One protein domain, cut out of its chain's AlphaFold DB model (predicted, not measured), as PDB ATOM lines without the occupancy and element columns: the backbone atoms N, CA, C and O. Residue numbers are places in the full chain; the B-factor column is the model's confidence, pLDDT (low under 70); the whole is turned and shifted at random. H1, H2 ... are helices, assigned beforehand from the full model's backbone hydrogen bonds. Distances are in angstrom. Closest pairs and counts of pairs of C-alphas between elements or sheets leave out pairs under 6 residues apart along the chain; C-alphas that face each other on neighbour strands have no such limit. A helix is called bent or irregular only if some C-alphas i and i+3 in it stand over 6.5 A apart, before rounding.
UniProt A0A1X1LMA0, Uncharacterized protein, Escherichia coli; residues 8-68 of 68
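Overview. This is residues 8 to 68 of the 68 residues of an uncharacterized protein of Escherichia coli (UniProt A0A1X1LMA0). An open, unpacked chain: a tail, residues 8 to 18, leads to the short helix H1, and from there the chain makes a wide U, with residues 24 to 32 as one side, H2 at the base and the long helix H3 as the other side. The middle of the U is empty. The printed part has 61 residues with three named helices, H1, H2, H3 in that order, and no named strand; the class is all helix. It is extended, with a radius of gyration of the C-alphas of 18.2 A and spans of 51 by 35 by 21 A.

Along the chain. H1, residues 19 to 23, begins at C-alpha 19 (8.804, 30.663, 31.991) and is 6.3 A long. H2, residues 33 to 42, is 14.8 A long; it is neither bent nor irregular, but only just: C-alphas 34 and 37 are 6.1 A apart. H3, residues 48 to 66, is 27.1 A long and ends at C-alpha 66 (23.173, 43.526, 44.619).

Arrangement. H1, H2 and H3 are apart from one another. Residues 8 to 68 stand free. Every O i to N i+4 pair is within hydrogen-bond range in H1 and H3; in H2 4 of 6 are.

Size, cuts and confidence. The farthest C-alphas, of Lys 10 and Gly 67, are 52.2 A apart. The printed part has no cut. The H1 to H2 link is short, the H2 to H3 link tight. The model's pLDDT is under 70 at residues 42 to 48 and 67 to 68.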
ATOM      1  N   SER A   8      -1.969  15.103  20.492       95.56
ATOM      2  CA  SER A   8      -3.140  14.543  19.810       95.56
ATOM      3  C   SER A   8      -4.236  14.215  20.820       95.56
ATOM      4  O   SER A   8      -3.957  14.041  22.001       95.56
ATOM      5  N   ALA A   9      -5.473  14.020  20.357       93.44
ATOM      6  CA  ALA A   9      -6.576  13.620  21.236       93.44
ATOM      7  C   ALA A   9      -6.281  12.342  22.053       93.44
ATOM      8  O   ALA A   9      -6.739  12.220  23.183       93.44
ATOM      9  N   LYS A  10      -5.502  11.398  21.500       96.75
ATOM     10  CA  LYS A  10      -5.094  10.167  22.203       96.75
ATOM     11  C   LYS A  10      -3.858  10.351  23.092       96.75
ATOM     12  O   LYS A  10      -3.661   9.571  24.016       96.75
ATOM     13  N   HIS A  11      -3.034  11.356  22.802       95.06
ATOM     14  CA  HIS A  11      -1.768  11.625  23.485       95.06
ATOM     15  C   HIS A  11      -1.597  13.136  23.666       95.06
ATOM     16  O   HIS A  11      -0.944  13.770  22.826       95.06
ATOM     17  N   PRO A  12      -2.226  13.722  24.699       94.88
ATOM     18  CA  PRO A  12      -2.081  15.139  24.986       94.88
ATOM     19  C   PRO A  12      -0.677  15.446  25.526       94.88
ATOM     20  O   PRO A  12      -0.084  14.637  26.242       94.88
ATOM     21  N   ASP A  13      -0.164  16.630  25.201       93.56
ATOM     22  CA  ASP A  13       1.035  17.195  25.821       93.56
ATOM     23  C   ASP A  13       0.618  18.100  26.991       93.56
ATOM     24  O   ASP A  13       0.177  19.236  26.805       93.56
ATOM     25  N   CYS A  14       0.731  17.562  28.209       91.94
ATOM     26  CA  CYS A  14       0.329  18.220  29.456       91.94
ATOM     27  C   CYS A  14       1.494  18.898  30.195       91.94
ATOM     28  O   CYS A  14       1.349  19.231  31.370       91.94
ATOM     29  N   ARG A  15       2.655  19.102  29.555       92.94
ATOM     30  CA  ARG A  15       3.870  19.612  30.225       92.94
ATOM     31  C   ARG A  15       3.765  21.042  30.783       92.94
ATOM     32  O   ARG A  15       4.679  21.495  31.463       92.94
ATOM     33  N   GLY A  16       2.679  21.757  30.485       89.75
ATOM     34  CA  GLY A  16       2.514  23.169  30.831       89.75
ATOM     35  C   GLY A  16       3.438  24.097  30.032       89.75
ATOM     36  O   GLY A  16       4.243  23.659  29.210       89.75
ATOM     37  N   ILE A  17       3.302  25.404  30.251       92.69
ATOM     38  CA  ILE A  17       4.145  26.428  29.615       92.69
ATOM     39  C   ILE A  17       5.301  26.761  30.563       92.69
ATOM     40  O   ILE A  17       5.075  27.065  31.734       92.69
ATOM     41  N   THR A  18       6.536  26.717  30.067       93.62
ATOM     42  CA  THR A  18       7.723  27.145  30.829       93.62
ATOM     43  C   THR A  18       7.806  28.671  30.929       93.62
ATOM     44  O   THR A  18       7.173  29.389  30.157       93.62
ATOM     45  N   VAL A  19       8.621  29.204  31.845       92.31
ATOM     46  CA  VAL A  19       8.804  30.663  31.991       92.31
ATOM     47  C   VAL A  19       9.301  31.302  30.687       92.31
ATOM     48  O   VAL A  19       8.732  32.294  30.232       92.31
ATOM     49  N   ASP A  20      10.289  30.693  30.034       93.06
ATOM     50  CA  ASP A  20      10.851  31.201  28.777       93.06
ATOM     51  C   ASP A  20       9.833  31.184  27.628       93.06
ATOM     52  O   ASP A  20       9.850  32.036  26.735       93.06
ATOM     53  N   GLU A  21       8.933  30.200  27.619       93.12
ATOM     54  CA  GLU A  21       7.841  30.125  26.651       93.12
ATOM     55  C   GLU A  21       6.763  31.168  26.949       93.12
ATOM     56  O   GLU A  21       6.294  31.836  26.029       93.12
ATOM     57  N   LEU A  22       6.420  31.371  28.223       91.44
ATOM     58  CA  LEU A  22       5.467  32.388  28.660       91.44
ATOM     59  C   LEU A  22       5.913  33.791  28.231       91.44
ATOM     60  O   LEU A  22       5.114  34.561  27.702       91.44
ATOM     61  N   GLN A  23       7.201  34.105  28.383       91.19
ATOM     62  CA  GLN A  23       7.777  35.393  27.983       91.19
ATOM     63  C   GLN A  23       7.694  35.660  26.473       91.19
ATOM     64  O   GLN A  23       7.655  36.812  26.045       91.19
ATOM     65  N   LYS A  24       7.639  34.611  25.646       92.00
ATOM     66  CA  LYS A  24       7.520  34.730  24.183       92.00
ATOM     67  C   LYS A  24       6.076  34.961  23.719       92.00
ATOM     68  O   LYS A  24       5.834  35.139  22.519       92.00
ATOM     69  N   ILE A  25       5.099  34.945  24.628       89.69
ATOM     70  CA  ILE A  25       3.704  35.234  24.296       89.69
ATOM     71  C   ILE A  25       3.549  36.729  23.998       89.69
ATOM     72  O   ILE A  25       3.882  37.600  24.793       89.69
ATOM     73  N   GLN A  26       2.992  37.031  22.827       88.56
ATOM     74  CA  GLN A  26       2.669  38.396  22.415       88.56
ATOM     75  C   GLN A  26       1.290  38.783  22.946       88.56
ATOM     76  O   GLN A  26       0.297  38.704  22.223       88.56
ATOM     77  N   PHE A  27       1.236  39.176  24.221       86.38
ATOM     78  CA  PHE A  27      -0.009  39.543  24.906       86.38
ATOM     79  C   PHE A  27      -0.747  40.703  24.221       86.38
ATOM     80  O   PHE A  27      -1.968  40.719  24.197       86.38
ATOM     81  N   ASN A  28      -0.033  41.615  23.559       84.88
ATOM     82  CA  ASN A  28      -0.633  42.721  22.804       84.88
ATOM     83  C   ASN A  28      -1.444  42.300  21.562       84.88
ATOM     84  O   ASN A  28      -2.092  43.141  20.949       84.88
ATOM     85  N   ARG A  29      -1.362  41.031  21.146       88.19
ATOM     86  CA  ARG A  29      -2.119  40.469  20.016       88.19
ATOM     87  C   ARG A  29      -3.251  39.546  20.458       88.19
ATOM     88  O   ARG A  29      -3.893  38.938  19.606       88.19
ATOM     89  N   LEU A  30      -3.442  39.379  21.762       84.75
ATOM     90  CA  LEU A  30      -4.506  38.555  22.312       84.75
ATOM     91  C   LEU A  30      -5.735  39.426  22.568       84.75
ATOM     92  O   LEU A  30      -5.626  40.529  23.098       84.75
ATOM     93  N   ASP A  31      -6.898  38.914  22.176       83.00
ATOM     94  CA  ASP A  31      -8.178  39.517  22.517       83.00
ATOM     95  C   ASP A  31      -8.569  39.074  23.931       83.00
ATOM     96  O   ASP A  31      -8.861  37.902  24.177       83.00
ATOM     97  N   PHE A  32      -8.528  40.020  24.867       81.75
ATOM     98  CA  PHE A  32      -8.907  39.804  26.261       81.75
ATOM     99  C   PHE A  32     -10.300  40.325  26.589       81.75
ATOM    100  O   PHE A  32     -10.648  40.339  27.761       81.75
ATOM    101  N   THR A  33     -11.105  40.746  25.614       80.19
ATOM    102  CA  THR A  33     -12.377  41.438  25.884       80.19
ATOM    103  C   THR A  33     -13.317  40.581  26.743       80.19
ATOM    104  O   THR A  33     -13.835  41.057  27.748       80.19
ATOM    105  N   ASN A  34     -13.411  39.280  26.447       75.69
ATOM    106  CA  ASN A  34     -14.204  38.323  27.235       75.69
ATOM    107  C   ASN A  34     -13.590  38.003  28.608       75.69
ATOM    108  O   ASN A  34     -14.297  37.636  29.535       75.69
ATOM    109  N   PHE A  35     -12.268  38.118  28.742       74.00
ATOM    110  CA  PHE A  35     -11.575  37.867  30.004       74.00
ATOM    111  C   PHE A  35     -11.573  39.102  30.908       74.00
ATOM    112  O   PHE A  35     -11.480  38.969  32.119       74.00
ATOM    113  N   TYR A  36     -11.669  40.305  30.338       70.25
ATOM    114  CA  TYR A  36     -11.584  41.556  31.082       70.25
ATOM    115  C   TYR A  36     -12.773  41.726  32.027       70.25
ATOM    116  O   TYR A  36     -12.583  42.147  33.164       70.25
ATOM    117  N   GLU A  37     -13.979  41.353  31.591       73.75
ATOM    118  CA  GLU A  37     -15.168  41.379  32.448       73.75
ATOM    119  C   GLU A  37     -15.046  40.377  33.599       73.75
ATOM    120  O   GLU A  37     -15.186  40.754  34.761       73.75
ATOM    121  N   ASP A  38     -14.685  39.127  33.304       76.50
ATOM    122  CA  ASP A  38     -14.477  38.095  34.325       76.50
ATOM    123  C   ASP A  38     -13.351  38.459  35.298       76.50
ATOM    124  O   ASP A  38     -13.459  38.218  36.503       76.50
ATOM    125  N   LEU A  39     -12.283  39.075  34.794       75.50
ATOM    126  CA  LEU A  39     -11.180  39.568  35.600       75.50
ATOM    127  C   LEU A  39     -11.653  40.702  36.511       75.50
ATOM    128  O   LEU A  39     -11.444  40.620  37.710       75.50
ATOM    129  N   MET A  40     -12.329  41.732  36.003       71.38
ATOM    130  CA  MET A  40     -12.790  42.851  36.837       71.38
ATOM    131  C   MET A  40     -13.848  42.441  37.859       71.38
ATOM    132  O   MET A  40     -13.851  42.958  38.974       71.38
ATOM    133  N   ASN A  41     -14.694  41.471  37.521       75.38
ATOM    134  CA  ASN A  41     -15.725  40.971  38.421       75.38
ATOM    135  C   ASN A  41     -15.158  40.097  39.553       75.38
ATOM    136  O   ASN A  41     -15.704  40.097  40.656       75.38
ATOM    137  N   ASN A  42     -14.064  39.365  39.310       69.12
ATOM    138  CA  ASN A  42     -13.506  38.410  40.279       69.12
ATOM    139  C   ASN A  42     -12.169  38.849  40.897       69.12
ATOM    140  O   ASN A  42     -11.718  38.271  41.890       69.12
ATOM    141  N   GLN A  43     -11.516  39.866  40.343       64.50
ATOM    142  CA  GLN A  43     -10.253  40.380  40.844       64.50
ATOM    143  C   GLN A  43     -10.534  41.523  41.817       64.50
ATOM    144  O   GLN A  43     -10.901  42.630  41.429       64.50
ATOM    145  N   LYS A  44     -10.285  41.285  43.110       65.81
ATOM    146  CA  LYS A  44     -10.019  42.389  44.039       65.81
ATOM    147  C   LYS A  44      -8.736  43.054  43.566       65.81
ATOM    148  O   LYS A  44      -7.653  42.574  43.901       65.81
ATOM    149  N   ILE A  45      -8.852  44.106  42.753       65.75
ATOM    150  CA  ILE A  45      -7.706  44.949  42.426       65.75
ATOM    151  C   ILE A  45      -7.119  45.374  43.774       65.75
ATOM    152  O   ILE A  45      -7.836  45.977  44.577       65.75
ATOM    153  N   PRO A  46      -5.878  44.961  44.088       60.53
ATOM    154  CA  PRO A  46      -5.291  45.288  45.368       60.53
ATOM    155  C   PRO A  46      -5.252  46.805  45.476       60.53
ATOM    156  O   PRO A  46      -4.845  47.485  44.532       60.53
ATOM    157  N   ASP A  47      -5.703  47.315  46.618       67.12
ATOM    158  CA  ASP A  47      -5.625  48.735  46.923       67.12
ATOM    159  C   ASP A  47      -4.204  49.234  46.608       67.12
ATOM    160  O   ASP A  47      -3.213  48.542  46.870       67.12
ATOM    161  N   SER A  48      -4.108  50.421  46.021       68.94
ATOM    162  CA  SER A  48      -2.867  51.118  45.667       68.94
ATOM    163  C   SER A  48      -1.773  51.038  46.751       68.94
ATOM    164  O   SER A  48      -0.580  50.949  46.434       68.94
ATOM    165  N   GLY A  49      -2.160  50.977  48.032       73.44
ATOM    166  CA  GLY A  49      -1.252  50.765  49.161       73.44
ATOM    167  C   GLY A  49      -0.545  49.403  49.164       73.44
ATOM    168  O   GLY A  49       0.657  49.334  49.413       73.44
ATOM    169  N   VAL A  50      -1.248  48.321  48.817       79.25
ATOM    170  CA  VAL A  50      -0.683  46.960  48.725       79.25
ATOM    171  C   VAL A  50       0.291  46.859  47.551       79.25
ATOM    172  O   VAL A  50       1.338  46.222  47.670       79.25
ATOM    173  N   LEU A  51      -0.016  47.518  46.429       79.12
ATOM    174  CA  LEU A  51       0.893  47.573  45.283       79.12
ATOM    175  C   LEU A  51       2.183  48.322  45.637       79.12
ATOM    176  O   LEU A  51       3.276  47.829  45.370       79.12
ATOM    177  N   THR A  52       2.061  49.471  46.305       81.94
ATOM    178  CA  THR A  52       3.212  50.256  46.776       81.94
ATOM    179  C   THR A  52       4.093  49.446  47.728       81.94
ATOM    180  O   THR A  52       5.319  49.502  47.635       81.94
ATOM    181  N   GLN A  53       3.484  48.663  48.621       83.75
ATOM    182  CA  GLN A  53       4.214  47.805  49.549       83.75
ATOM    183  C   GLN A  53       4.979  46.691  48.821       83.75
ATOM    184  O   GLN A  53       6.173  46.526  49.056       83.75
ATOM    185  N   LYS A  54       4.339  46.003  47.865       84.62
ATOM    186  CA  LYS A  54       4.998  44.973  47.046       84.62
ATOM    187  C   LYS A  54       6.170  45.519  46.238       84.62
ATOM    188  O   LYS A  54       7.205  44.867  46.146       84.62
ATOM    189  N   VAL A  55       6.028  46.716  45.666       87.81
ATOM    190  CA  VAL A  55       7.120  47.373  44.933       87.81
ATOM    191  C   VAL A  55       8.290  47.677  45.870       87.81
ATOM    192  O   VAL A  55       9.436  47.405  45.523       87.81
ATOM    193  N   LYS A  56       8.021  48.186  47.080       84.69
ATOM    194  CA  LYS A  56       9.067  48.427  48.088       84.69
ATOM    195  C   LYS A  56       9.793  47.142  48.482       84.69
ATOM    196  O   LYS A  56      11.017  47.154  48.568       84.69
ATOM    197  N   GLU A  57       9.058  46.056  48.699       90.75
ATOM    198  CA  GLU A  57       9.625  44.744  49.034       90.75
ATOM    199  C   GLU A  57      10.512  44.214  47.902       90.75
ATOM    200  O   GLU A  57      11.662  43.858  48.150       90.75
ATOM    201  N   GLN A  58      10.047  44.275  46.649       87.94
ATOM    202  CA  GLN A  58      10.850  43.862  45.493       87.94
ATOM    203  C   GLN A  58      12.135  44.683  45.334       87.94
ATOM    204  O   GLN A  58      13.191  44.117  45.059       87.94
ATOM    205  N   ILE A  59      12.071  46.005  45.527       90.00
ATOM    206  CA  ILE A  59      13.259  46.869  45.479       90.00
ATOM    207  C   ILE A  59      14.228  46.502  46.610       90.00
ATOM    208  O   ILE A  59      15.432  46.405  46.381       90.00
ATOM    209  N   ALA A  60      13.720  46.272  47.823       88.56
ATOM    210  CA  ALA A  60      14.547  45.887  48.961       88.56
ATOM    211  C   ALA A  60      15.249  44.537  48.740       88.56
ATOM    212  O   ALA A  60      16.431  44.405  49.058       88.56
ATOM    213  N   ASP A  61      14.555  43.558  48.164       90.38
ATOM    214  CA  ASP A  61      15.132  42.253  47.842       90.38
ATOM    215  C   ASP A  61      16.210  42.359  46.758       90.38
ATOM    216  O   ASP A  61      17.277  41.757  46.894       90.38
ATOM    217  N   GLN A  62      15.997  43.184  45.727       84.94
ATOM    218  CA  GLN A  62      17.015  43.444  44.706       84.94
ATOM    219  C   GLN A  62      18.252  44.151  45.271       84.94
ATOM    220  O   GLN A  62      19.374  43.784  44.931       84.94
ATOM    221  N   LEU A  63      18.072  45.126  46.167       86.25
ATOM    222  CA  LEU A  63      19.189  45.821  46.814       86.25
ATOM    223  C   LEU A  63      20.016  44.888  47.709       86.25
ATOM    224  O   LEU A  63      21.237  45.006  47.745       86.25
ATOM    225  N   LYS A  64      19.375  43.935  48.399       81.19
ATOM    226  CA  LYS A  64      20.086  42.908  49.179       81.19
ATOM    227  C   LYS A  64      20.889  41.963  48.291       81.19
ATOM    228  O   LYS A  64      22.005  41.619  48.655       81.19
ATOM    229  N   GLN A  65      20.346  41.574  47.137       74.06
ATOM    230  CA  GLN A  65      21.040  40.709  46.176       74.06
ATOM    231  C   GLN A  65      22.207  41.416  45.474       74.06
ATOM    232  O   GLN A  65      23.199  40.773  45.166       74.06
ATOM    233  N   ALA A  66      22.110  42.729  45.240       70.50
ATOM    234  CA  ALA A  66      23.173  43.526  44.619       70.50
ATOM    235  C   ALA A  66      24.304  43.926  45.587       70.50
ATOM    236  O   ALA A  66      25.346  44.409  45.145       70.50
ATOM    237  N   GLY A  67      24.084  43.787  46.897       61.75
ATOM    238  CA  GLY A  67      25.077  44.050  47.943       61.75
ATOM    239  C   GLY A  67      25.881  42.821  48.387       61.75
ATOM    240  O   GLY A  67      26.690  42.947  49.307       61.75
ATOM    241  N   GLN A  68      25.639  41.655  47.778       53.12
ATOM    242  CA  GLN A  68      26.435  40.428  47.918       53.12
ATOM    243  C   GLN A  68      27.332  40.247  46.695       53.12
ATOM    244  O   GLN A  68      28.446  39.712  46.884       53.12
TER     245      GLN A  68